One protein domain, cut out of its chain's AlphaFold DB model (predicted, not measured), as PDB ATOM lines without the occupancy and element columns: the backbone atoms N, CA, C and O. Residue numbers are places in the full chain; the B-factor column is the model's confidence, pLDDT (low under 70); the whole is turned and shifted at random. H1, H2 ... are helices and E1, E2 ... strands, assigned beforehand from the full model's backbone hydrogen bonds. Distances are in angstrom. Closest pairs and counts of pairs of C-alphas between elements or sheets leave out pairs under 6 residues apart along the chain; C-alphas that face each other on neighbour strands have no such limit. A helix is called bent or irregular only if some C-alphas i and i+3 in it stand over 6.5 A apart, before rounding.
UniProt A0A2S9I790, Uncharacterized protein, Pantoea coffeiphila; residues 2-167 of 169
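AT A GLANCE: This is residues 2 to 167 of the 169 residues of an uncharacterized protein of Pantoea coffeiphila (UniProt A0A2S9I790). One long helix, H7, runs most of the length of this elongated domain; H1 and the bent helix H6 pack along its first part as a bundle, and the short helices H2, H3, H4 and H5 gather near its other end. The small hairpin E1 E2 packs beside the last part of H7, and H5 sits between H7 and the pair H2 and H3. The printed part has 166 residues, mostly helix, in the order H1 H2 H3 H4 H5 E1 E2 H6 H7, with an antiparallel sheet E1 - E2. It is only just compact, close to loose, with a radius of gyration of the C-alphas of 18.5 A and spans of 59 by 35 by 20 A.

IN THESE COORDINATES: The sheet holds E1, residues 92 to 95, and E2, residues 98 to 101. H6, residues 103 to 128, was assigned as one helix by its hydrogen bonds but is bent, with C-alphas 117 and 120 6.6 A apart; its arms are H6a, residues 103 to 117, 21.1 A, and H6b, residues 120 to 128, 13.5 A. H7, residues 130 to 165, spans 53.1 A and ends with C-alpha 165 at (121.182, 141.354, 172.134). H1, residues 2 to 24, spans 30.7 A from C-alpha 2 at (113.881, 126.012, 219.171); it has a kink of 40 degrees near residue 18 and is irregular, with C-alphas 19 and 22 7.3 A apart. H2 is residues 26 to 37, H3 residues 44 to 60, 24.2 A, H4 residues 65 to 76, and H5 residues 83 to 87.

HOW THE PARTS SIT: In the hairpin E1 and E2, N 93 and O 100 are 2.9 A apart, within hydrogen-bond range. The closest C-alphas of E2 and H7, Arg 98 and Asn 161, are 5.7 A apart. H7 is the hub. H1, H6a and H7 form an up and down bundle, each running against the one before it. H7 touches H1 with residues 135 to 149 alone, closest at the C-alphas of Ala 142 and Ala 13, 5.4 A, at a steep tilt of 39 degrees. H6a touches H7 at a shallow tilt of 34 degrees, only just short of steep, closest at the C-alphas of Leu 112 and Phe 143, 6.0 A. H6b and H7 are a helical hairpin. H5 touches H7, closest at the C-alphas of Thr 84 and Cys 153, 5.9 A, and also H3, at His 53 and Leu 86, 5.6 A. H2 and H3 touch about perpendicular, at 75 degrees, closest at the C-alphas of Leu 31 and Ile 50, 7.0 A. H3 and H4 are a helical hairpin, and both H2 and H3 are apart from H7. Every O i to N i+4 pair is within hydrogen-bond range in H2, H3, H5 and H6a; the counts are 17 of 19 in H1, 6 of 8 in H4, 4 of 5 in H6b and 30 of 32 in H7.

THE WHOLE: The two C-alphas farthest apart, Ser 66 and Glu 128, are 60.4 A apart. The printed part has no cut and no long link. Residues 38 to 41 and 166 to 167 have pLDDT under 70.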
ATOM      1  N   GLY A   2     114.693 124.813 219.467       71.19
ATOM      2  CA  GLY A   2     113.881 126.012 219.171       71.19
ATOM      3  C   GLY A   2     114.658 127.334 219.051       71.19
ATOM      4  O   GLY A   2     114.469 128.062 218.084       71.19
ATOM      5  N   LEU A   3     115.615 127.613 219.949       77.88
ATOM      6  CA  LEU A   3     116.427 128.845 219.896       77.88
ATOM      7  C   LEU A   3     117.246 128.979 218.594       77.88
ATOM      8  O   LEU A   3     117.410 130.081 218.075       77.88
ATOM      9  N   PHE A   4     117.745 127.862 218.054       83.00
ATOM     10  CA  PHE A   4     118.491 127.856 216.792       83.00
ATOM     11  C   PHE A   4     117.581 128.187 215.607       83.00
ATOM     12  O   PHE A   4     117.961 128.991 214.762       83.00
ATOM     13  N   LEU A   5     116.367 127.631 215.581       81.00
ATOM     14  CA  LEU A   5     115.380 127.897 214.531       81.00
ATOM     15  C   LEU A   5     114.885 129.347 214.564       81.00
ATOM     16  O   LEU A   5     114.781 129.973 213.511       81.00
ATOM     17  N   VAL A   6     114.670 129.921 215.753       82.44
ATOM     18  CA  VAL A   6     114.319 131.345 215.901       82.44
ATOM     19  C   VAL A   6     115.435 132.242 215.368       82.44
ATOM     20  O   VAL A   6     115.174 133.142 214.572       82.44
ATOM     21  N   ARG A   7     116.693 131.975 215.747       86.50
ATOM     22  CA  ARG A   7     117.849 132.741 215.252       86.50
ATOM     23  C   ARG A   7     118.007 132.622 213.742       86.50
ATOM     24  O   ARG A   7     118.195 133.635 213.079       86.50
ATOM     25  N   ALA A   8     117.897 131.413 213.197       86.12
ATOM     26  CA  ALA A   8     117.999 131.186 211.761       86.12
ATOM     27  C   ALA A   8     116.884 131.919 210.997       86.12
ATOM     28  O   ALA A   8     117.166 132.612 210.023       86.12
ATOM     29  N   THR A   9     115.645 131.863 211.494       86.50
ATOM     30  CA  THR A   9     114.512 132.610 210.922       86.50
ATOM     31  C   THR A   9     114.780 134.113 210.929       86.50
ATOM     32  O   THR A   9     114.604 134.768 209.908       86.50
ATOM     33  N   ALA A  10     115.260 134.662 212.050       88.38
ATOM     34  CA  ALA A  10     115.572 136.085 212.162       88.38
ATOM     35  C   ALA A  10     116.688 136.513 211.197       88.38
ATOM     36  O   ALA A  10     116.544 137.512 210.501       88.38
ATOM     37  N   VAL A  11     117.778 135.742 211.113       91.06
ATOM     38  CA  VAL A  11     118.902 136.031 210.207       91.06
ATOM     39  C   VAL A  11     118.442 136.039 208.755       91.06
ATOM     40  O   VAL A  11     118.749 136.973 208.017       91.06
ATOM     41  N   VAL A  12     117.682 135.024 208.339       88.94
ATOM     42  CA  VAL A  12     117.233 134.928 206.949       88.94
ATOM     43  C   VAL A  12     116.185 135.997 206.634       88.94
ATOM     44  O   VAL A  12     116.261 136.620 205.579       88.94
ATOM     45  N   ALA A  13     115.267 136.292 207.556       89.31
ATOM     46  CA  ALA A  13     114.305 137.377 207.386       89.31
ATOM     47  C   ALA A  13     114.992 138.744 207.243       89.31
ATOM     48  O   ALA A  13     114.646 139.507 206.344       89.31
ATOM     49  N   LEU A  14     116.004 139.036 208.069       92.19
ATOM     50  CA  LEU A  14     116.799 140.264 207.961       92.19
ATOM     51  C   LEU A  14     117.574 140.330 206.643       92.19
ATOM     52  O   LEU A  14     117.638 141.394 206.027       92.19
ATOM     53  N   LEU A  15     118.127 139.204 206.186       92.69
ATOM     54  CA  LEU A  15     118.808 139.125 204.897       92.69
ATOM     55  C   LEU A  15     117.846 139.431 203.741       92.69
ATOM     56  O   LEU A  15     118.164 140.256 202.890       92.69
ATOM     57  N   ILE A  16     116.658 138.821 203.720       91.50
ATOM     58  CA  ILE A  16     115.644 139.121 202.699       91.50
ATOM     59  C   ILE A  16     115.207 140.585 202.782       91.50
ATOM     60  O   ILE A  16     115.120 141.250 201.754       91.50
ATOM     61  N   LEU A  17     114.973 141.114 203.984       89.94
ATOM     62  CA  LEU A  17     114.571 142.507 204.167       89.94
ATOM     63  C   LEU A  17     115.647 143.479 203.665       89.94
ATOM     64  O   LEU A  17     115.318 144.483 203.039       89.94
ATOM     65  N   TYR A  18     116.927 143.152 203.859       91.69
ATOM     66  CA  TYR A  18     118.035 143.894 203.259       91.69
ATOM     67  C   TYR A  18     117.955 143.897 201.727       91.69
ATOM     68  O   TYR A  18     118.107 144.954 201.114       91.69
ATOM     69  N   PHE A  19     117.667 142.748 201.108       89.81
ATOM     70  CA  PHE A  19     117.500 142.653 199.656       89.81
ATOM     71  C   PHE A  19     116.269 143.398 199.139       89.81
ATOM     72  O   PHE A  19     116.353 143.978 198.067       89.81
ATOM     73  N   VAL A  20     115.158 143.399 199.877       89.06
ATOM     74  CA  VAL A  20     113.876 144.002 199.469       89.06
ATOM     75  C   VAL A  20     113.816 145.502 199.780       89.06
ATOM     76  O   VAL A  20     112.986 146.210 199.224       89.06
ATOM     77  N   ARG A  21     114.714 146.031 200.619       91.12
ATOM     78  CA  ARG A  21     114.721 147.441 201.042       91.12
ATOM     79  C   ARG A  21     114.561 148.463 199.895       91.12
ATOM     80  O   ARG A  21     113.781 149.391 200.095       91.12
ATOM     81  N   PRO A  22     115.233 148.341 198.732       88.31
ATOM     82  CA  PRO A  22     115.009 149.254 197.606       88.31
ATOM     83  C   PRO A  22     113.554 149.313 197.111       88.31
ATOM     84  O   PRO A  22     113.073 150.402 196.810       88.31
ATOM     85  N   GLU A  23     112.817 148.197 197.114       86.81
ATOM     86  CA  GLU A  23     111.385 148.157 196.746       86.81
ATOM     87  C   GLU A  23     110.501 148.926 197.735       86.81
ATOM     88  O   GLU A  23     109.426 149.395 197.374       86.81
ATOM     89  N   LEU A  24     110.940 149.036 198.992       86.12
ATOM     90  CA  LEU A  24     110.207 149.716 200.064       86.12
ATOM     91  C   LEU A  24     110.499 151.221 200.123       86.12
ATOM     92  O   LEU A  24     109.913 151.915 200.950       86.12
ATOM     93  N   SER A  25     111.425 151.715 199.302       89.25
ATOM     94  CA  SER A  25     111.724 153.143 199.216       89.25
ATOM     95  C   SER A  25     110.636 153.899 198.451       89.25
ATOM     96  O   SER A  25     109.940 153.323 197.608       89.25
ATOM     97  N   ASP A  26     110.522 155.205 198.703       88.06
ATOM     98  CA  ASP A  26     109.571 156.066 197.993       88.06
ATOM     99  C   ASP A  26     109.809 156.015 196.474       88.06
ATOM    100  O   ASP A  26     108.866 155.815 195.708       88.06
ATOM    101  N   GLU A  27     111.075 156.068 196.047       88.44
ATOM    102  CA  GLU A  27     111.488 155.924 194.646       88.44
ATOM    103  C   GLU A  27     111.085 154.569 194.050       88.44
ATOM    104  O   GLU A  27     110.551 154.513 192.941       88.44
ATOM    105  N   GLY A  28     111.288 153.473 194.789       87.88
ATOM    106  CA  GLY A  28     110.883 152.133 194.363       87.88
ATOM    107  C   GLY A  28     109.378 152.027 194.146       87.88
ATOM    108  O   GLY A  28     108.922 151.533 193.111       87.88
ATOM    109  N   SER A  29     108.597 152.572 195.078       87.81
ATOM    110  CA  SER A  29     107.139 152.605 194.965       87.81
ATOM    111  C   SER A  29     106.669 153.433 193.761       87.81
ATOM    112  O   SER A  29     105.727 153.040 193.067       87.81
ATOM    113  N   LEU A  30     107.358 154.539 193.474       90.06
ATOM    114  CA  LEU A  30     107.079 155.432 192.357       90.06
ATOM    115  C   LEU A  30     107.383 154.750 191.017       90.06
ATOM    116  O   LEU A  30     106.515 154.713 190.145       90.06
ATOM    117  N   LEU A  31     108.553 154.122 190.877       88.75
ATOM    118  CA  LEU A  31     108.941 153.359 189.685       88.75
ATOM    119  C   LEU A  31     107.974 152.200 189.392       88.75
ATOM    120  O   LEU A  31     107.615 151.957 188.238       88.75
ATOM    121  N   ARG A  32     107.505 151.505 190.437       89.62
ATOM    122  CA  ARG A  32     106.504 150.432 190.319       89.62
ATOM    123  C   ARG A  32     105.144 150.954 189.852       89.62
ATOM    124  O   ARG A  32     104.508 150.303 189.023       89.62
ATOM    125  N   ARG A  33     104.697 152.106 190.365       88.31
ATOM    126  CA  ARG A  33     103.450 152.761 189.924       88.31
ATOM    127  C   ARG A  33     103.550 153.205 188.472       88.31
ATOM    128  O   ARG A  33     102.724 152.796 187.665       88.31
ATOM    129  N   TRP A  34     104.620 153.915 188.125       88.81
ATOM    130  CA  TRP A  34     104.880 154.361 186.759       88.81
ATOM    131  C   TRP A  34     104.872 153.203 185.747       88.81
ATOM    132  O   TRP A  34     104.202 153.274 184.718       88.81
ATOM    133  N   SER A  35     105.550 152.096 186.060       87.62
ATOM    134  CA  SER A  35     105.573 150.917 185.184       87.62
ATOM    135  C   SER A  35     104.191 150.280 184.988       87.62
ATOM    136  O   SER A  35     103.918 149.711 183.930       87.62
ATOM    137  N   ARG A  36     103.295 150.402 185.977       86.12
ATOM    138  CA  ARG A  36     101.936 149.846 185.941       86.12
ATOM    139  C   ARG A  36     100.926 150.755 185.242       86.12
ATOM    140  O   ARG A  36     100.063 150.237 184.537       86.12
ATOM    141  N   ASP A  37     101.018 152.067 185.444       81.44
ATOM    142  CA  ASP A  37     100.011 153.024 184.974       81.44
ATOM    143  C   ASP A  37     100.031 153.196 183.447       81.44
ATOM    144  O   ASP A  37      99.039 153.625 182.861       81.44
ATOM    145  N   ASN A  38     101.116 152.777 182.779       69.00
ATOM    146  CA  ASN A  38     101.264 152.719 181.316       69.00
ATOM    147  C   ASN A  38     100.998 154.055 180.589       69.00
ATOM    148  O   ASN A  38     100.964 154.101 179.358       69.00
ATOM    149  N   SER A  39     100.855 155.152 181.331       63.00
ATOM    150  CA  SER A  39     100.947 156.502 180.814       63.00
ATOM    151  C   SER A  39     102.428 156.776 180.583       63.00
ATOM    152  O   SER A  39     103.199 156.952 181.520       63.00
ATOM    153  N   GLY A  40     102.851 156.791 179.320       60.94
ATOM    154  CA  GLY A  40     104.187 157.266 178.943       60.94
ATOM    155  C   GLY A  40     104.411 158.756 179.242       60.94
ATOM    156  O   GLY A  40     105.478 159.269 178.929       60.94
ATOM    157  N   ASP A  41     103.406 159.429 179.808       65.81
ATOM    158  CA  ASP A  41     103.466 160.797 180.295       65.81
ATOM    159  C   ASP A  41     103.915 160.783 181.760       65.81
ATOM    160  O   ASP A  41     103.279 160.163 182.620       65.81
ATOM    161  N   THR A  42     105.054 161.412 182.020       74.81
ATOM    162  CA  THR A  42     105.681 161.482 183.338       74.81
ATOM    163  C   THR A  42     105.977 162.921 183.696       74.81
ATOM    164  O   THR A  42     106.630 163.635 182.935       74.81
ATOM    165  N   ASP A  43     105.565 163.325 184.897       82.56
ATOM    166  CA  ASP A  43     105.991 164.594 185.478       82.56
ATOM    167  C   ASP A  43     107.525 164.658 185.549       82.56
ATOM    168  O   ASP A  43     108.203 163.641 185.732       82.56
ATOM    169  N   SER A  44     108.082 165.869 185.466       82.69
ATOM    170  CA  SER A  44     109.534 166.104 185.409       82.69
ATOM    171  C   SER A  44     110.324 165.460 186.557       82.69
ATOM    172  O   SER A  44     111.467 165.053 186.363       82.69
ATOM    173  N   VAL A  45     109.709 165.329 187.737       84.56
ATOM    174  CA  VAL A  45     110.300 164.686 188.923       84.56
ATOM    175  C   VAL A  45     110.373 163.165 188.769       84.56
ATOM    176  O   VAL A  45     111.384 162.551 189.092       84.56
ATOM    177  N   THR A  46     109.320 162.536 188.252       84.88
ATOM    178  CA  THR A  46     109.331 161.093 187.969       84.88
ATOM    179  C   THR A  46     110.348 160.781 186.875       84.88
ATOM    180  O   THR A  46     111.080 159.794 186.952       84.88
ATOM    181  N   ASP A  47     110.435 161.661 185.881       87.56
ATOM    182  CA  ASP A  47     111.346 161.520 184.755       87.56
ATOM    183  C   ASP A  47     112.825 161.561 185.156       87.56
ATOM    184  O   ASP A  47     113.636 160.771 184.655       87.56
ATOM    185  N   SER A  48     113.176 162.453 186.089       88.50
ATOM    186  CA  SER A  48     114.536 162.555 186.615       88.50
ATOM    187  C   SER A  48     114.925 161.313 187.414       88.50
ATOM    188  O   SER A  48     116.000 160.768 187.171       88.50
ATOM    189  N   ILE A  49     114.032 160.804 188.271       90.56
ATOM    190  CA  ILE A  49     114.257 159.578 189.057       90.56
ATOM    191  C   ILE A  49     114.467 158.379 188.125       90.56
ATOM    192  O   ILE A  49     115.444 157.643 188.263       90.56
ATOM    193  N   ILE A  50     113.595 158.187 187.129       90.38
ATOM    194  CA  ILE A  50     113.742 157.095 186.153       90.38
ATOM    195  C   ILE A  50     115.088 157.202 185.430       90.38
ATOM    196  O   ILE A  50     115.797 156.205 185.280       90.38
ATOM    197  N   SER A  51     115.449 158.408 184.991       91.19
ATOM    198  CA  SER A  51     116.705 158.649 184.278       91.19
ATOM    199  C   SER A  51     117.927 158.373 185.152       91.19
ATOM    200  O   SER A  51     118.887 157.778 184.667       91.19
ATOM    201  N   GLU A  52     117.883 158.740 186.432       92.94
ATOM    202  CA  GLU A  52     118.939 158.457 187.402       92.94
ATOM    203  C   GLU A  52     119.121 156.951 187.618       92.94
ATOM    204  O   GLU A  52     120.244 156.452 187.548       92.94
ATOM    205  N   HIS A  53     118.029 156.203 187.800       92.88
ATOM    206  CA  HIS A  53     118.085 154.749 187.975       92.88
ATOM    207  C   HIS A  53     118.604 154.030 186.723       92.88
ATOM    208  O   HIS A  53     119.424 153.115 186.830       92.88
ATOM    209  N   ILE A  54     118.206 154.476 185.526       93.12
ATOM    210  CA  ILE A  54     118.777 153.976 184.264       93.12
ATOM    211  C   ILE A  54     120.269 154.290 184.196       93.12
ATOM    212  O   ILE A  54     121.059 153.401 183.887       93.12
ATOM    213  N   LEU A  55     120.664 155.529 184.492       92.94
ATOM    214  CA  LEU A  55     122.058 155.951 184.420       92.94
ATOM    215  C   LEU A  55     122.920 155.153 185.401       92.94
ATOM    216  O   LEU A  55     123.951 154.606 185.016       92.94
ATOM    217  N   ARG A  56     122.453 154.979 186.636       93.88
ATOM    218  CA  ARG A  56     123.109 154.146 187.642       93.88
ATOM    219  C   ARG A  56     123.299 152.713 187.153       93.88
ATOM    220  O   ARG A  56     124.416 152.207 187.218       93.88
ATOM    221  N   PHE A  57     122.250 152.089 186.615       93.50
ATOM    222  CA  PHE A  57     122.329 150.743 186.048       93.50
ATOM    223  C   PHE A  57     123.323 150.675 184.877       93.50
ATOM    224  O   PHE A  57     124.141 149.755 184.798       93.50
ATOM    225  N   THR A  58     123.306 151.673 183.987       92.62
ATOM    226  CA  THR A  58     124.230 151.740 182.845       92.62
ATOM    227  C   THR A  58     125.682 151.874 183.292       92.62
ATOM    228  O   THR A  58     126.547 151.184 182.752       92.62
ATOM    229  N   CYS A  59     125.952 152.694 184.311       92.44
ATOM    230  CA  CYS A  59     127.287 152.888 184.862       92.44
ATOM    231  C   CYS A  59     127.780 151.642 185.605       92.44
ATOM    232  O   CYS A  59     128.911 151.217 185.386       92.44
ATOM    233  N   GLU A  60     126.937 151.029 186.441       93.12
ATOM    234  CA  GLU A  60     127.304 149.853 187.245       93.12
ATOM    235  C   GLU A  60     127.686 148.648 186.375       93.12
ATOM    236  O   GLU A  60     128.560 147.861 186.742       93.12
ATOM    237  N   HIS A  61     127.088 148.529 185.188       92.12
ATOM    238  CA  HIS A  61     127.345 147.429 184.259       92.12
ATOM    239  C   HIS A  61     128.157 147.821 183.018       92.12
ATOM    240  O   HIS A  61     128.291 147.005 182.099       92.12
ATOM    241  N   GLY A  62     128.698 149.043 182.974       89.69
ATOM    242  CA  GLY A  62     129.523 149.532 181.865       89.69
ATOM    243  C   GLY A  62     128.827 149.413 180.507       89.69
ATOM    244  O   GLY A  62     129.401 148.872 179.560       89.69
ATOM    245  N   LEU A  63     127.561 149.828 180.423       91.06
ATOM    246  CA  LEU A  63     126.814 149.822 179.167       91.06
ATOM    247  C   LEU A  63     127.386 150.853 178.188       91.06
ATOM    248  O   LEU A  63     127.729 151.972 178.562       91.06
ATOM    249  N   SER A  64     127.478 150.473 176.915       89.88
ATOM    250  CA  SER A  64     127.870 151.393 175.844       89.88
ATOM    251  C   SER A  64     126.789 152.453 175.604       89.88
ATOM    252  O   SER A  64     125.639 152.303 176.033       89.88
ATOM    253  N   GLU A  65     127.119 153.529 174.886       89.56
ATOM    254  CA  GLU A  65     126.132 154.568 174.563       89.56
ATOM    255  C   GLU A  65     124.927 154.020 173.786       89.56
ATOM    256  O   GLU A  65     123.794 154.422 174.045       89.56
ATOM    257  N   SER A  66     125.146 153.095 172.848       89.06
ATOM    258  CA  SER A  66     124.064 152.498 172.057       89.06
ATOM    259  C   SER A  66     123.118 151.667 172.929       89.06
ATOM    260  O   SER A  66     121.902 151.808 172.821       89.06
ATOM    261  N   GLU A  67     123.661 150.859 173.841       89.75
ATOM    262  CA  GLU A  67     122.893 150.067 174.811       89.75
ATOM    263  C   GLU A  67     122.128 150.961 175.794       89.75
ATOM    264  O   GLU A  67     120.956 150.718 176.088       89.75
ATOM    265  N   SER A  68     122.764 152.038 176.249       90.12
ATOM    266  CA  SER A  68     122.150 153.023 177.141       90.12
ATOM    267  C   SER A  68     120.978 153.735 176.461       90.12
ATOM    268  O   SER A  68     119.918 153.892 177.064       90.12
ATOM    269  N   ARG A  69     121.113 154.092 175.174       89.81
ATOM    270  CA  ARG A  69     120.014 154.658 174.372       89.81
ATOM    271  C   ARG A  69     118.871 153.665 174.168       89.81
ATOM    272  O   ARG A  69     117.714 154.076 174.190       89.81
ATOM    273  N   LEU A  70     119.164 152.372 173.996       89.12
ATOM    274  CA  LEU A  70     118.123 151.341 173.905       89.12
ATOM    275  C   LEU A  70     117.306 151.270 175.198       89.12
ATOM    276  O   LEU A  70     116.081 151.324 175.123       89.12
ATOM    277  N   LEU A  71     117.968 151.232 176.357       89.75
ATOM    278  CA  LEU A  71     117.315 151.267 177.671       89.75
ATOM    279  C   LEU A  71     116.512 152.550 177.895       89.75
ATOM    280  O   LEU A  71     115.375 152.483 178.352       89.75
ATOM    281  N   GLN A  72     117.048 153.715 177.522       89.19
ATOM    282  CA  GLN A  72     116.291 154.971 177.585       89.19
ATOM    283  C   GLN A  72     115.055 154.944 176.677       89.19
ATOM    284  O   GLN A  72     113.991 155.412 177.075       89.19
ATOM    285  N   GLY A  73     115.151 154.335 175.492       87.69
ATOM    286  CA  GLY A  73     114.019 154.172 174.578       87.69
ATOM    287  C   GLY A  73     112.874 153.332 175.155       87.69
ATOM    288  O   GLY A  73     111.715 153.530 174.780       87.69
ATOM    289  N   MET A  74     113.162 152.442 176.111       87.88
ATOM    290  CA  MET A  74     112.148 151.619 176.782       87.88
ATOM    291  C   MET A  74     111.203 152.428 177.674       87.88
ATOM    292  O   MET A  74     110.109 151.954 177.967       87.88
ATOM    293  N   ARG A  75     111.553 153.671 178.029       87.19
ATOM    294  CA  ARG A  75     110.682 154.580 178.795       87.19
ATOM    295  C   ARG A  75     109.340 154.847 178.111       87.19
ATOM    296  O   ARG A  75     108.344 155.057 178.788       87.19
ATOM    297  N   THR A  76     109.295 154.767 176.781       84.44
ATOM    298  CA  THR A  76     108.052 154.891 175.997       84.44
ATOM    299  C   THR A  76     107.066 153.741 176.231       84.44
ATOM    300  O   THR A  76     105.896 153.849 175.870       84.44
ATOM    301  N   ARG A  77     107.525 152.630 176.823       85.69
ATOM    302  CA  ARG A  77     106.718 151.458 177.183       85.69
ATOM    303  C   ARG A  77     107.030 151.049 178.630       85.69
ATOM    304  O   ARG A  77     107.723 150.051 178.835       85.69
ATOM    305  N   PRO A  78     106.508 151.781 179.634       84.31
ATOM    306  CA  PRO A  78     106.824 151.563 181.053       84.31
ATOM    307  C   PRO A  78     106.590 150.125 181.542       84.31
ATOM    308  O   PRO A  78     107.328 149.617 182.386       84.31
ATOM    309  N   THR A  79     105.602 149.437 180.966       85.50
ATOM    310  CA  THR A  79     105.265 148.031 181.262       85.50
ATOM    311  C   THR A  79     106.351 147.037 180.857       85.50
ATOM    312  O   THR A  79     106.417 145.938 181.401       85.50
ATOM    313  N   MET A  80     107.205 147.416 179.909       86.56
ATOM    314  CA  MET A  80     108.344 146.622 179.460       86.56
ATOM    315  C   MET A  80     109.636 147.039 180.162       86.56
ATOM    316  O   MET A  80     110.677 146.488 179.839       86.56
ATOM    317  N   MET A  81     109.620 148.007 181.082       90.44
ATOM    318  CA  MET A  81     110.839 148.463 181.746       90.44
ATOM    319  C   MET A  81     111.308 147.441 182.797       90.44
ATOM    320  O   MET A  81     110.495 147.001 183.611       90.44
ATOM    321  N   PRO A  82     112.609 147.093 182.855       91.69
ATOM    322  CA  PRO A  82     113.162 146.165 183.845       91.69
ATOM    323  C   PRO A  82     113.325 146.825 185.226       91.69
ATOM    324  O   PRO A  82     114.434 146.940 185.748       91.69
ATOM    325  N   VAL A  83     112.227 147.310 185.813       92.56
ATOM    326  CA  VAL A  83     112.226 148.117 187.049       92.56
ATOM    327  C   VAL A  83     112.951 147.429 188.200       92.56
ATOM    328  O   VAL A  83     113.653 148.084 188.965       92.56
ATOM    329  N   THR A  84     112.831 146.110 188.313       92.75
ATOM    330  CA  THR A  84     113.467 145.364 189.403       92.75
ATOM    331  C   THR A  84     114.980 145.391 189.257       92.75
ATOM    332  O   THR A  84     115.676 145.539 190.250       92.75
ATOM    333  N   LEU A  85     115.515 145.306 188.036       92.69
ATOM    334  CA  LEU A  85     116.960 145.432 187.824       92.69
ATOM    335  C   LEU A  85     117.465 146.868 187.957       92.69
ATOM    336  O   LEU A  85     118.600 147.069 188.375       92.69
ATOM    337  N   LEU A  86     116.632 147.864 187.654       92.62
ATOM    338  CA  LEU A  86     116.976 149.262 187.914       92.62
ATOM    339  C   LEU A  86     117.109 149.531 189.421       92.62
ATOM    340  O   LEU A  86     118.088 150.129 189.857       92.62
ATOM    341  N   LEU A  87     116.164 149.023 190.220       92.69
ATOM    342  CA  LEU A  87     116.193 149.123 191.683       92.69
ATOM    343  C   LEU A  87     117.263 148.226 192.317       92.69
ATOM    344  O   LEU A  87     117.849 148.563 193.351       92.69
ATOM    345  N   HIS A  88     117.524 147.078 191.698       92.00
ATOM    346  CA  HIS A  88     118.485 146.081 192.140       92.00
ATOM    347  C   HIS A  88     119.439 145.748 190.987       92.00
ATOM    348  O   HIS A  88     119.222 144.757 190.292       92.00
ATOM    349  N   PRO A  89     120.528 146.512 190.801       88.50
ATOM    350  CA  PRO A  89     121.533 146.191 189.783       88.50
ATOM    351  C   PRO A  89     122.386 144.974 190.186       88.50
ATOM    352  O   PRO A  89     122.724 144.109 189.382       88.50
ATOM    353  N   GLY A  90     122.652 144.819 191.486       88.12
ATOM    354  CA  GLY A  90     123.525 143.775 192.027       88.12
ATOM    355  C   GLY A  90     123.171 142.296 191.760       88.12
ATOM    356  O   GLY A  90     124.105 141.496 191.751       88.12
ATOM    357  N   PRO A  91     121.904 141.859 191.599       90.12
ATOM    358  CA  PRO A  91     121.533 140.479 191.262       90.12
ATOM    359  C   PRO A  91     122.025 139.997 189.889       90.12
ATOM    360  O   PRO A  91     122.094 138.790 189.670       90.12
ATOM    361  N   VAL A  92     122.404 140.892 188.978       93.19
ATOM    362  CA  VAL A  92     122.946 140.509 187.669       93.19
ATOM    363  C   VAL A  92     124.402 140.918 187.532       93.19
ATOM    364  O   VAL A  92     124.886 141.836 188.188       93.19
ATOM    365  N   GLN A  93     125.123 140.194 186.687       93.25
ATOM    366  CA  GLN A  93     126.464 140.550 186.252       93.25
ATOM    367  C   GLN A  93     126.534 140.477 184.735       93.25
ATOM    368  O   GLN A  93     125.811 139.705 184.101       93.25
ATOM    369  N   ARG A  94     127.404 141.294 184.150       89.94
ATOM    370  CA  ARG A  94     127.591 141.343 182.708       89.94
ATOM    371  C   ARG A  94     128.688 140.363 182.288       89.94
ATOM    372  O   ARG A  94     129.822 140.473 182.739       89.94
ATOM    373  N   GLU A  95     128.356 139.451 181.381       89.00
ATOM    374  CA  GLU A  95     129.282 138.526 180.726       89.00
ATOM    375  C   GLU A  95     129.244 138.770 179.211       89.00
ATOM    376  O   GLU A  95     128.318 138.378 178.493       89.00
ATOM    377  N   GLY A  96     130.243 139.503 178.714       85.44
ATOM    378  CA  GLY A  96     130.286 139.960 177.326       85.44
ATOM    379  C   GLY A  96     129.104 140.874 176.986       85.44
ATOM    380  O   GLY A  96     129.004 141.996 177.487       85.44
ATOM    381  N   LYS A  97     128.203 140.405 176.114       84.62
ATOM    382  CA  LYS A  97     127.003 141.147 175.679       84.62
ATOM    383  C   LYS A  97     125.725 140.774 176.440       84.62
ATOM    384  O   LYS A  97     124.670 141.310 176.125       84.62
ATOM    385  N   ARG A  98     125.784 139.839 177.391       88.44
ATOM    386  CA  ARG A  98     124.603 139.342 178.109       88.44
ATOM    387  C   ARG A  98     124.741 139.546 179.609       88.44
ATOM    388  O   ARG A  98     125.836 139.534 180.159       88.44
ATOM    389  N   PHE A  99     123.605 139.694 180.263       92.44
ATOM    390  CA  PHE A  99     123.448 139.639 181.700       92.44
ATOM    391  C   PHE A  99     123.178 138.211 182.144       92.44
ATOM    392  O   PHE A  99     122.312 137.523 181.596       92.44
ATOM    393  N   VAL A 100     123.903 137.781 183.165       92.44
ATOM    394  CA  VAL A 100     123.704 136.498 183.832       92.44
ATOM    395  C   VAL A 100     123.535 136.711 185.331       92.44
ATOM    396  O   VAL A 100     123.718 137.813 185.849       92.44
ATOM    397  N   ARG A 101     123.171 135.641 186.040       91.69
ATOM    398  CA  ARG A 101     122.982 135.682 187.492       91.69
ATOM    399  C   ARG A 101     124.305 135.980 188.186       91.69
ATOM    400  O   ARG A 101     125.295 135.299 187.933       91.69
ATOM    401  N   SER A 102     124.307 136.950 189.093       93.81
ATOM    402  CA  SER A 102     125.475 137.241 189.919       93.81
ATOM    403  C   SER A 102     125.516 136.373 191.177       93.81
ATOM    404  O   SER A 102     124.546 135.699 191.552       93.81
ATOM    405  N   VAL A 103     126.627 136.468 191.910       91.88
ATOM    406  CA  VAL A 103     126.749 135.898 193.259       91.88
ATOM    407  C   VAL A 103     125.627 136.393 194.178       91.88
ATOM    408  O   VAL A 103     125.073 135.594 194.926       91.88
ATOM    409  N   ARG A 104     125.215 137.668 194.087       91.31
ATOM    410  CA  ARG A 104     124.130 138.218 194.921       91.31
ATOM    411  C   ARG A 104     122.788 137.540 194.649       91.31
ATOM    412  O   ARG A 104     122.064 137.253 195.599       91.31
ATOM    413  N   GLN A 105     122.458 137.246 193.389       91.56
ATOM    414  CA  GLN A 105     121.230 136.505 193.074       91.56
ATOM    415  C   GLN A 105     121.306 135.055 193.556       91.56
ATOM    416  O   GLN A 105     120.319 134.541 194.080       91.56
ATOM    417  N   ASN A 106     122.473 134.416 193.462       93.06
ATOM    418  CA  ASN A 106     122.676 133.077 194.019       93.06
ATOM    419  C   ASN A 106     122.539 133.068 195.551       93.06
ATOM    420  O   ASN A 106     121.911 132.164 196.097       93.06
ATOM    421  N   THR A 107     123.043 134.092 196.247       93.06
ATOM    422  CA  THR A 107     122.844 134.263 197.695       93.06
ATOM    423  C   THR A 107     121.365 134.417 198.046       93.06
ATOM    424  O   THR A 107     120.898 133.774 198.983       93.06
ATOM    425  N   LEU A 108     120.610 135.216 197.284       92.62
ATOM    426  CA  LEU A 108     119.172 135.390 197.496       92.62
ATOM    427  C   LEU A 108     118.399 134.074 197.295       92.62
ATOM    428  O   LEU A 108     117.541 133.730 198.106       92.62
ATOM    429  N   ILE A 109     118.740 133.298 196.262       93.50
ATOM    430  CA  ILE A 109     118.161 131.965 196.034       93.50
ATOM    431  C   ILE A 109     118.512 131.018 197.190       93.50
ATOM    432  O   ILE A 109     117.631 130.333 197.707       93.50
ATOM    433  N   GLY A 110     119.767 131.004 197.646       92.88
ATOM    434  CA  GLY A 110     120.187 130.196 198.797       92.88
ATOM    435  C   GLY A 110     119.446 130.568 200.087       92.88
ATOM    436  O   GLY A 110     119.024 129.689 200.842       92.88
ATOM    437  N   ALA A 111     119.210 131.863 200.310       91.75
ATOM    438  CA  ALA A 111     118.403 132.352 201.422       91.75
ATOM    439  C   ALA A 111     116.953 131.845 201.335       91.75
ATOM    440  O   ALA A 111     116.425 131.350 202.327       91.75
ATOM    441  N   LEU A 112     116.334 131.878 200.150       93.19
ATOM    442  CA  LEU A 112     114.982 131.347 199.936       93.19
ATOM    443  C   LEU A 112     114.875 129.843 200.183       93.19
ATOM    444  O   LEU A 112     113.915 129.396 200.808       93.19
ATOM    445  N   VAL A 113     115.861 129.065 199.733       93.38
ATOM    446  CA  VAL A 113     115.921 127.625 200.028       93.38
ATOM    447  C   VAL A 113     116.013 127.405 201.538       93.38
ATOM    448  O   VAL A 113     115.306 126.565 202.088       93.38
ATOM    449  N   THR A 114     116.823 128.211 202.227       91.12
ATOM    450  CA  THR A 114     116.959 128.146 203.687       91.12
ATOM    451  C   THR A 114     115.631 128.451 204.387       91.12
ATOM    452  O   THR A 114     115.231 127.703 205.278       91.12
ATOM    453  N   VAL A 115     114.899 129.485 203.950       90.00
ATOM    454  CA  VAL A 115     113.535 129.764 204.438       90.00
ATOM    455  C   VAL A 115     112.622 128.558 204.241       90.00
ATOM    456  O   VAL A 115     111.956 128.142 205.188       90.00
ATOM    457  N   ALA A 116     112.600 127.987 203.034       90.00
ATOM    458  CA  ALA A 116     111.716 126.879 202.687       90.00
ATOM    459  C   ALA A 116     111.961 125.633 203.553       90.00
ATOM    460  O   ALA A 116     111.016 124.917 203.872       90.00
ATOM    461  N   VAL A 117     113.206 125.400 203.978       91.00
ATOM    462  CA  VAL A 117     113.562 124.306 204.896       91.00
ATOM    463  C   VAL A 117     113.177 124.631 206.343       91.00
ATOM    464  O   VAL A 117     112.683 123.765 207.064       91.00
ATOM    465  N   ILE A 118     113.382 125.873 206.786       87.94
ATOM    466  CA  ILE A 118     113.078 126.295 208.161       87.94
ATOM    467  C   ILE A 118     111.563 126.391 208.395       87.94
ATOM    468  O   ILE A 118     111.093 126.095 209.494       87.94
ATOM    469  N   PHE A 119     110.792 126.797 207.385       86.75
ATOM    470  CA  PHE A 119     109.368 127.097 207.520       86.75
ATOM    471  C   PHE A 119     108.539 125.925 208.075       86.75
ATOM    472  O   PHE A 119     107.884 126.134 209.096       86.75
ATOM    473  N   PRO A 120     108.603 124.693 207.529       86.19
ATOM    474  CA  PRO A 120     107.870 123.556 208.087       86.19
ATOM    475  C   PRO A 120     108.222 123.271 209.551       86.19
ATOM    476  O   PRO A 120     107.343 122.948 210.345       86.19
ATOM    477  N   LEU A 121     109.496 123.439 209.927       86.31
ATOM    478  CA  LEU A 121     109.972 123.191 211.290       86.31
ATOM    479  C   LEU A 121     109.429 124.232 212.275       86.31
ATOM    480  O   LEU A 121     108.983 123.883 213.367       86.31
ATOM    481  N   VAL A 122     109.445 125.512 211.893       85.62
ATOM    482  CA  VAL A 122     108.913 126.604 212.723       85.62
ATOM    483  C   VAL A 122     107.400 126.486 212.868       85.62
ATOM    484  O   VAL A 122     106.892 126.609 213.980       85.62
ATOM    485  N   THR A 123     106.691 126.187 211.780       85.25
ATOM    486  CA  THR A 123     105.236 126.006 211.793       85.25
ATOM    487  C   THR A 123     104.828 124.786 212.620       85.25
ATOM    488  O   THR A 123     103.891 124.882 213.405       85.25
ATOM    489  N   GLY A 124     105.563 123.672 212.528       85.62
ATOM    490  CA  GLY A 124     105.322 122.488 213.357       85.62
ATOM    491  C   GLY A 124     105.441 122.780 214.856       85.62
ATOM    492  O   GLY A 124     104.551 122.431 215.622       85.62
ATOM    493  N   MET A 125     106.482 123.508 215.275       83.56
ATOM    494  CA  MET A 125     106.629 123.928 216.678       83.56
ATOM    495  C   MET A 125     105.586 124.968 217.114       83.56
ATOM    496  O   MET A 125     105.255 125.051 218.295       83.56
ATOM    497  N   ALA A 126     105.072 125.782 216.188       84.69
ATOM    498  CA  ALA A 126     104.066 126.801 216.492       84.69
ATOM    499  C   ALA A 126     102.701 126.215 216.875       84.69
ATOM    500  O   ALA A 126     101.920 126.890 217.546       84.69
ATOM    501  N   VAL A 127     102.434 124.954 216.514       86.12
ATOM    502  CA  VAL A 127     101.242 124.222 216.966       86.12
ATOM    503  C   VAL A 127     101.245 124.054 218.489       86.12
ATOM    504  O   VAL A 127     100.212 124.233 219.126       86.12
ATOM    505  N   GLU A 128     102.407 123.770 219.080       85.56
ATOM    506  CA  GLU A 128     102.563 123.559 220.527       85.56
ATOM    507  C   GLU A 128     102.887 124.857 221.286       85.56
ATOM    508  O   GLU A 128     102.593 124.990 222.476       85.56
ATOM    509  N   HIS A 129     103.475 125.846 220.604       84.56
ATOM    510  CA  HIS A 129     103.916 127.104 221.202       84.56
ATOM    511  C   HIS A 129     103.383 128.323 220.436       84.56
ATOM    512  O   HIS A 129     104.005 128.754 219.460       84.56
ATOM    513  N   PRO A 130     102.298 128.966 220.915       83.50
ATOM    514  CA  PRO A 130     101.633 130.059 220.206       83.50
ATOM    515  C   PRO A 130     102.547 131.237 219.839       83.50
ATOM    516  O   PRO A 130     102.389 131.855 218.791       83.50
ATOM    517  N   VAL A 131     103.552 131.522 220.672       80.69
ATOM    518  CA  VAL A 131     104.534 132.599 220.451       80.69
ATOM    519  C   VAL A 131     105.341 132.398 219.157       80.69
ATOM    520  O   VAL A 131     105.781 133.368 218.542       80.69
ATOM    521  N   MET A 132     105.502 131.155 218.694       82.19
ATOM    522  CA  MET A 132     106.267 130.832 217.484       82.19
ATOM    523  C   MET A 132     105.497 131.120 216.186       82.19
ATOM    524  O   MET A 132     106.119 131.178 215.123       82.19
ATOM    525  N   TRP A 133     104.183 131.388 216.251       86.12
ATOM    526  CA  TRP A 133     103.401 131.808 215.080       86.12
ATOM    527  C   TRP A 133     103.924 133.097 214.461       86.12
ATOM    528  O   TRP A 133     103.949 133.215 213.239       86.12
ATOM    529  N   LEU A 134     104.413 134.034 215.279       86.06
ATOM    530  CA  LEU A 134     105.037 135.251 214.766       86.06
ATOM    531  C   LEU A 134     106.248 134.917 213.880       86.06
ATOM    532  O   LEU A 134     106.402 135.481 212.800       86.06
ATOM    533  N   GLY A 135     107.072 133.952 214.302       84.50
ATOM    534  CA  GLY A 135     108.197 133.459 213.511       84.50
ATOM    535  C   GLY A 135     107.750 132.821 212.196       84.50
ATOM    536  O   GLY A 135     108.331 133.113 211.154       84.50
ATOM    537  N   ALA A 136     106.689 132.008 212.219       85.94
ATOM    538  CA  ALA A 136     106.126 131.396 211.014       85.94
ATOM    539  C   ALA A 136     105.613 132.450 210.015       85.94
ATOM    540  O   ALA A 136     105.900 132.355 208.821       85.94
ATOM    541  N   VAL A 137     104.923 133.489 210.502       89.75
ATOM    542  CA  VAL A 137     104.425 134.605 209.679       89.75
ATOM    543  C   VAL A 137     105.575 135.407 209.073       89.75
ATOM    544  O   VAL A 137     105.567 135.665 207.870       89.75
ATOM    545  N   ILE A 138     106.591 135.759 209.868       89.12
ATOM    546  CA  ILE A 138     107.784 136.468 209.377       89.12
ATOM    547  C   ILE A 138     108.480 135.646 208.290       89.12
ATOM    548  O   ILE A 138     108.868 136.187 207.255       89.12
ATOM    549  N   ASN A 139     108.609 134.336 208.498       89.44
ATOM    550  CA  ASN A 139     109.271 133.454 207.549       89.44
ATOM    551  C   ASN A 139     108.486 133.342 206.231       89.44
ATOM    552  O   ASN A 139     109.070 133.414 205.154       89.44
ATOM    553  N   LEU A 140     107.154 133.249 206.306       90.38
ATOM    554  CA  LEU A 140     106.281 133.257 205.131       90.38
ATOM    555  C   LEU A 140     106.387 134.574 204.348       90.38
ATOM    556  O   LEU A 140     106.516 134.555 203.124       90.38
ATOM    557  N   ALA A 141     106.369 135.714 205.043       91.50
ATOM    558  CA  ALA A 141     106.512 137.027 204.419       91.50
ATOM    559  C   ALA A 141     107.881 137.185 203.736       91.50
ATOM    560  O   ALA A 141     107.950 137.628 202.588       91.50
ATOM    561  N   ALA A 142     108.961 136.762 204.402       91.12
ATOM    562  CA  ALA A 142     110.304 136.755 203.830       91.12
ATOM    563  C   ALA A 142     110.387 135.843 202.593       91.12
ATOM    564  O   ALA A 142     110.932 136.241 201.565       91.12
ATOM    565  N   PHE A 143     109.792 134.648 202.645       92.56
ATOM    566  CA  PHE A 143     109.737 133.762 201.484       92.56
ATOM    567  C   PHE A 143     109.042 134.429 200.298       92.56
ATOM    568  O   PHE A 143     109.602 134.485 199.206       92.56
ATOM    569  N   ALA A 144     107.836 134.961 200.514       93.19
ATOM    570  CA  ALA A 144     107.039 135.577 199.462       93.19
ATOM    571  C   ALA A 144     107.757 136.785 198.842       93.19
ATOM    572  O   ALA A 144     107.848 136.890 197.617       93.19
ATOM    573  N   ALA A 145     108.318 137.664 199.675       92.06
ATOM    574  CA  ALA A 145     109.033 138.849 199.216       92.06
ATOM    575  C   ALA A 145     110.288 138.482 198.407       92.06
ATOM    576  O   ALA A 145     110.477 138.978 197.296       92.06
ATOM    577  N   GLY A 146     111.114 137.564 198.917       92.75
ATOM    578  CA  GLY A 146     112.311 137.126 198.203       92.75
ATOM    579  C   GLY A 146     111.984 136.354 196.921       92.75
ATOM    580  O   GLY A 146     112.643 136.561 195.904       92.75
ATOM    581  N   ALA A 147     110.956 135.500 196.926       93.81
ATOM    582  CA  ALA A 147     110.547 134.731 195.751       93.81
ATOM    583  C   ALA A 147     110.039 135.647 194.631       93.81
ATOM    584  O   ALA A 147     110.418 135.464 193.472       93.81
ATOM    585  N   ASN A 148     109.245 136.665 194.979       92.75
ATOM    586  CA  ASN A 148     108.815 137.689 194.032       92.75
ATOM    587  C   ASN A 148     110.013 138.450 193.459       92.75
ATOM    588  O   ASN A 148     110.117 138.577 192.240       92.75
ATOM    589  N   LEU A 149     110.956 138.874 194.307       92.94
ATOM    590  CA  LEU A 149     112.165 139.566 193.864       92.94
ATOM    591  C   LEU A 149     112.981 138.711 192.884       92.94
ATOM    592  O   LEU A 149     113.330 139.172 191.801       92.94
ATOM    593  N   VAL A 150     113.228 137.437 193.207       93.56
ATOM    594  CA  VAL A 150     113.945 136.512 192.312       93.56
ATOM    595  C   VAL A 150     113.216 136.345 190.984       93.56
ATOM    596  O   VAL A 150     113.850 136.416 189.929       93.56
ATOM    597  N   ARG A 151     111.895 136.133 191.021       93.75
ATOM    598  CA  ARG A 151     111.074 135.958 189.819       93.75
ATOM    599  C   ARG A 151     111.149 137.183 188.914       93.75
ATOM    600  O   ARG A 151     111.370 137.030 187.713       93.75
ATOM    601  N   HIS A 152     110.995 138.375 189.478       92.25
ATOM    602  CA  HIS A 152     111.065 139.613 188.715       92.25
ATOM    603  C   HIS A 152     112.474 139.876 188.179       92.25
ATOM    604  O   HIS A 152     112.607 140.150 186.992       92.25
ATOM    605  N   CYS A 153     113.531 139.659 188.971       92.81
ATOM    606  CA  CYS A 153     114.909 139.754 188.482       92.81
ATOM    607  C   CYS A 153     115.163 138.825 187.288       92.81
ATOM    608  O   CYS A 153     115.795 139.236 186.319       92.81
ATOM    609  N   MET A 154     114.676 137.577 187.317       91.69
ATOM    610  CA  MET A 154     114.839 136.656 186.183       91.69
ATOM    611  C   MET A 154     114.088 137.130 184.933       91.69
ATOM    612  O   MET A 154     114.644 137.072 183.836       91.69
ATOM    613  N   SER A 155     112.854 137.612 185.103       92.31
ATOM    614  CA  SER A 155     112.050 138.181 184.014       92.31
ATOM    615  C   SER A 155     112.753 139.380 183.376       92.31
ATOM    616  O   SER A 155     112.974 139.406 182.165       92.31
ATOM    617  N   ASP A 156     113.184 140.326 184.206       93.12
ATOM    618  CA  ASP A 156     113.853 141.552 183.783       93.12
ATOM    619  C   ASP A 156     115.201 141.245 183.117       93.12
ATOM    620  O   ASP A 156     115.532 141.842 182.099       93.12
ATOM    621  N   THR A 157     115.948 140.248 183.609       91.88
ATOM    622  CA  THR A 157     117.212 139.810 182.983       91.88
ATOM    623  C   THR A 157     116.973 139.281 181.573       91.88
ATOM    624  O   THR A 157     117.708 139.618 180.644       91.88
ATOM    625  N   SER A 158     115.936 138.457 181.391       90.62
ATOM    626  CA  SER A 158     115.568 137.932 180.074       90.62
ATOM    627  C   SER A 158     115.185 139.058 179.117       90.62
ATOM    628  O   SER A 158     115.598 139.052 177.959       90.62
ATOM    629  N   LEU A 159     114.419 140.030 179.605       90.94
ATOM    630  CA  LEU A 159     113.960 141.170 178.827       90.94
ATOM    631  C   LEU A 159     115.114 142.111 178.447       90.94
ATOM    632  O   LEU A 159     115.244 142.456 177.275       90.94
ATOM    633  N   VAL A 160     116.004 142.454 179.383       91.00
ATOM    634  CA  VAL A 160     117.193 143.273 179.099       91.00
ATOM    635  C   VAL A 160     118.093 142.576 178.087       91.00
ATOM    636  O   VAL A 160     118.523 143.194 177.118       91.00
ATOM    637  N   ASN A 161     118.330 141.274 178.247       91.62
ATOM    638  CA  ASN A 161     119.102 140.512 177.271       91.62
ATOM    639  C   ASN A 161     118.454 140.520 175.891       91.62
ATOM    640  O   ASN A 161     119.158 140.686 174.898       91.62
ATOM    641  N   LEU A 162     117.134 140.370 175.807       89.44
ATOM    642  CA  LEU A 162     116.422 140.420 174.535       89.44
ATOM    643  C   LEU A 162     116.532 141.801 173.879       89.44
ATOM    644  O   LEU A 162     116.782 141.881 172.682       89.44
ATOM    645  N   VAL A 163     116.426 142.887 174.646       87.00
ATOM    646  CA  VAL A 163     116.542 144.251 174.109       87.00
ATOM    647  C   VAL A 163     117.971 144.575 173.670       87.00
ATOM    648  O   VAL A 163     118.164 145.163 172.608       87.00
ATOM    649  N   LEU A 164     118.970 144.182 174.461       84.81
ATOM    650  CA  LEU A 164     120.369 144.521 174.201       84.81
ATOM    651  C   LEU A 164     121.047 143.585 173.193       84.81
ATOM    652  O   LEU A 164     121.980 144.002 172.514       84.81
ATOM    653  N   THR A 165     120.591 142.332 173.069       80.25
ATOM    654  CA  THR A 165     121.182 141.354 172.134       80.25
ATOM    655  C   THR A 165     120.296 140.996 170.947       80.25
ATOM    656  O   THR A 165     120.827 140.606 169.914       80.25
ATOM    657  N   GLY A 166     118.974 141.146 171.056       65.12
ATOM    658  CA  GLY A 166     118.016 140.786 170.004       65.12
ATOM    659  C   GLY A 166     117.834 141.841 168.914       65.12
ATOM    660  O   GLY A 166     117.093 141.605 167.970       65.12
ATOM    661  N   ARG A 167     118.504 142.994 169.021       54.88
ATOM    662  CA  ARG A 167     118.560 144.024 167.966       54.88
ATOM    663  C   ARG A 167     119.859 143.982 167.148       54.88
ATOM    664  O   ARG A 167     120.231 144.983 166.543       54.88
TER     665      ARG A 167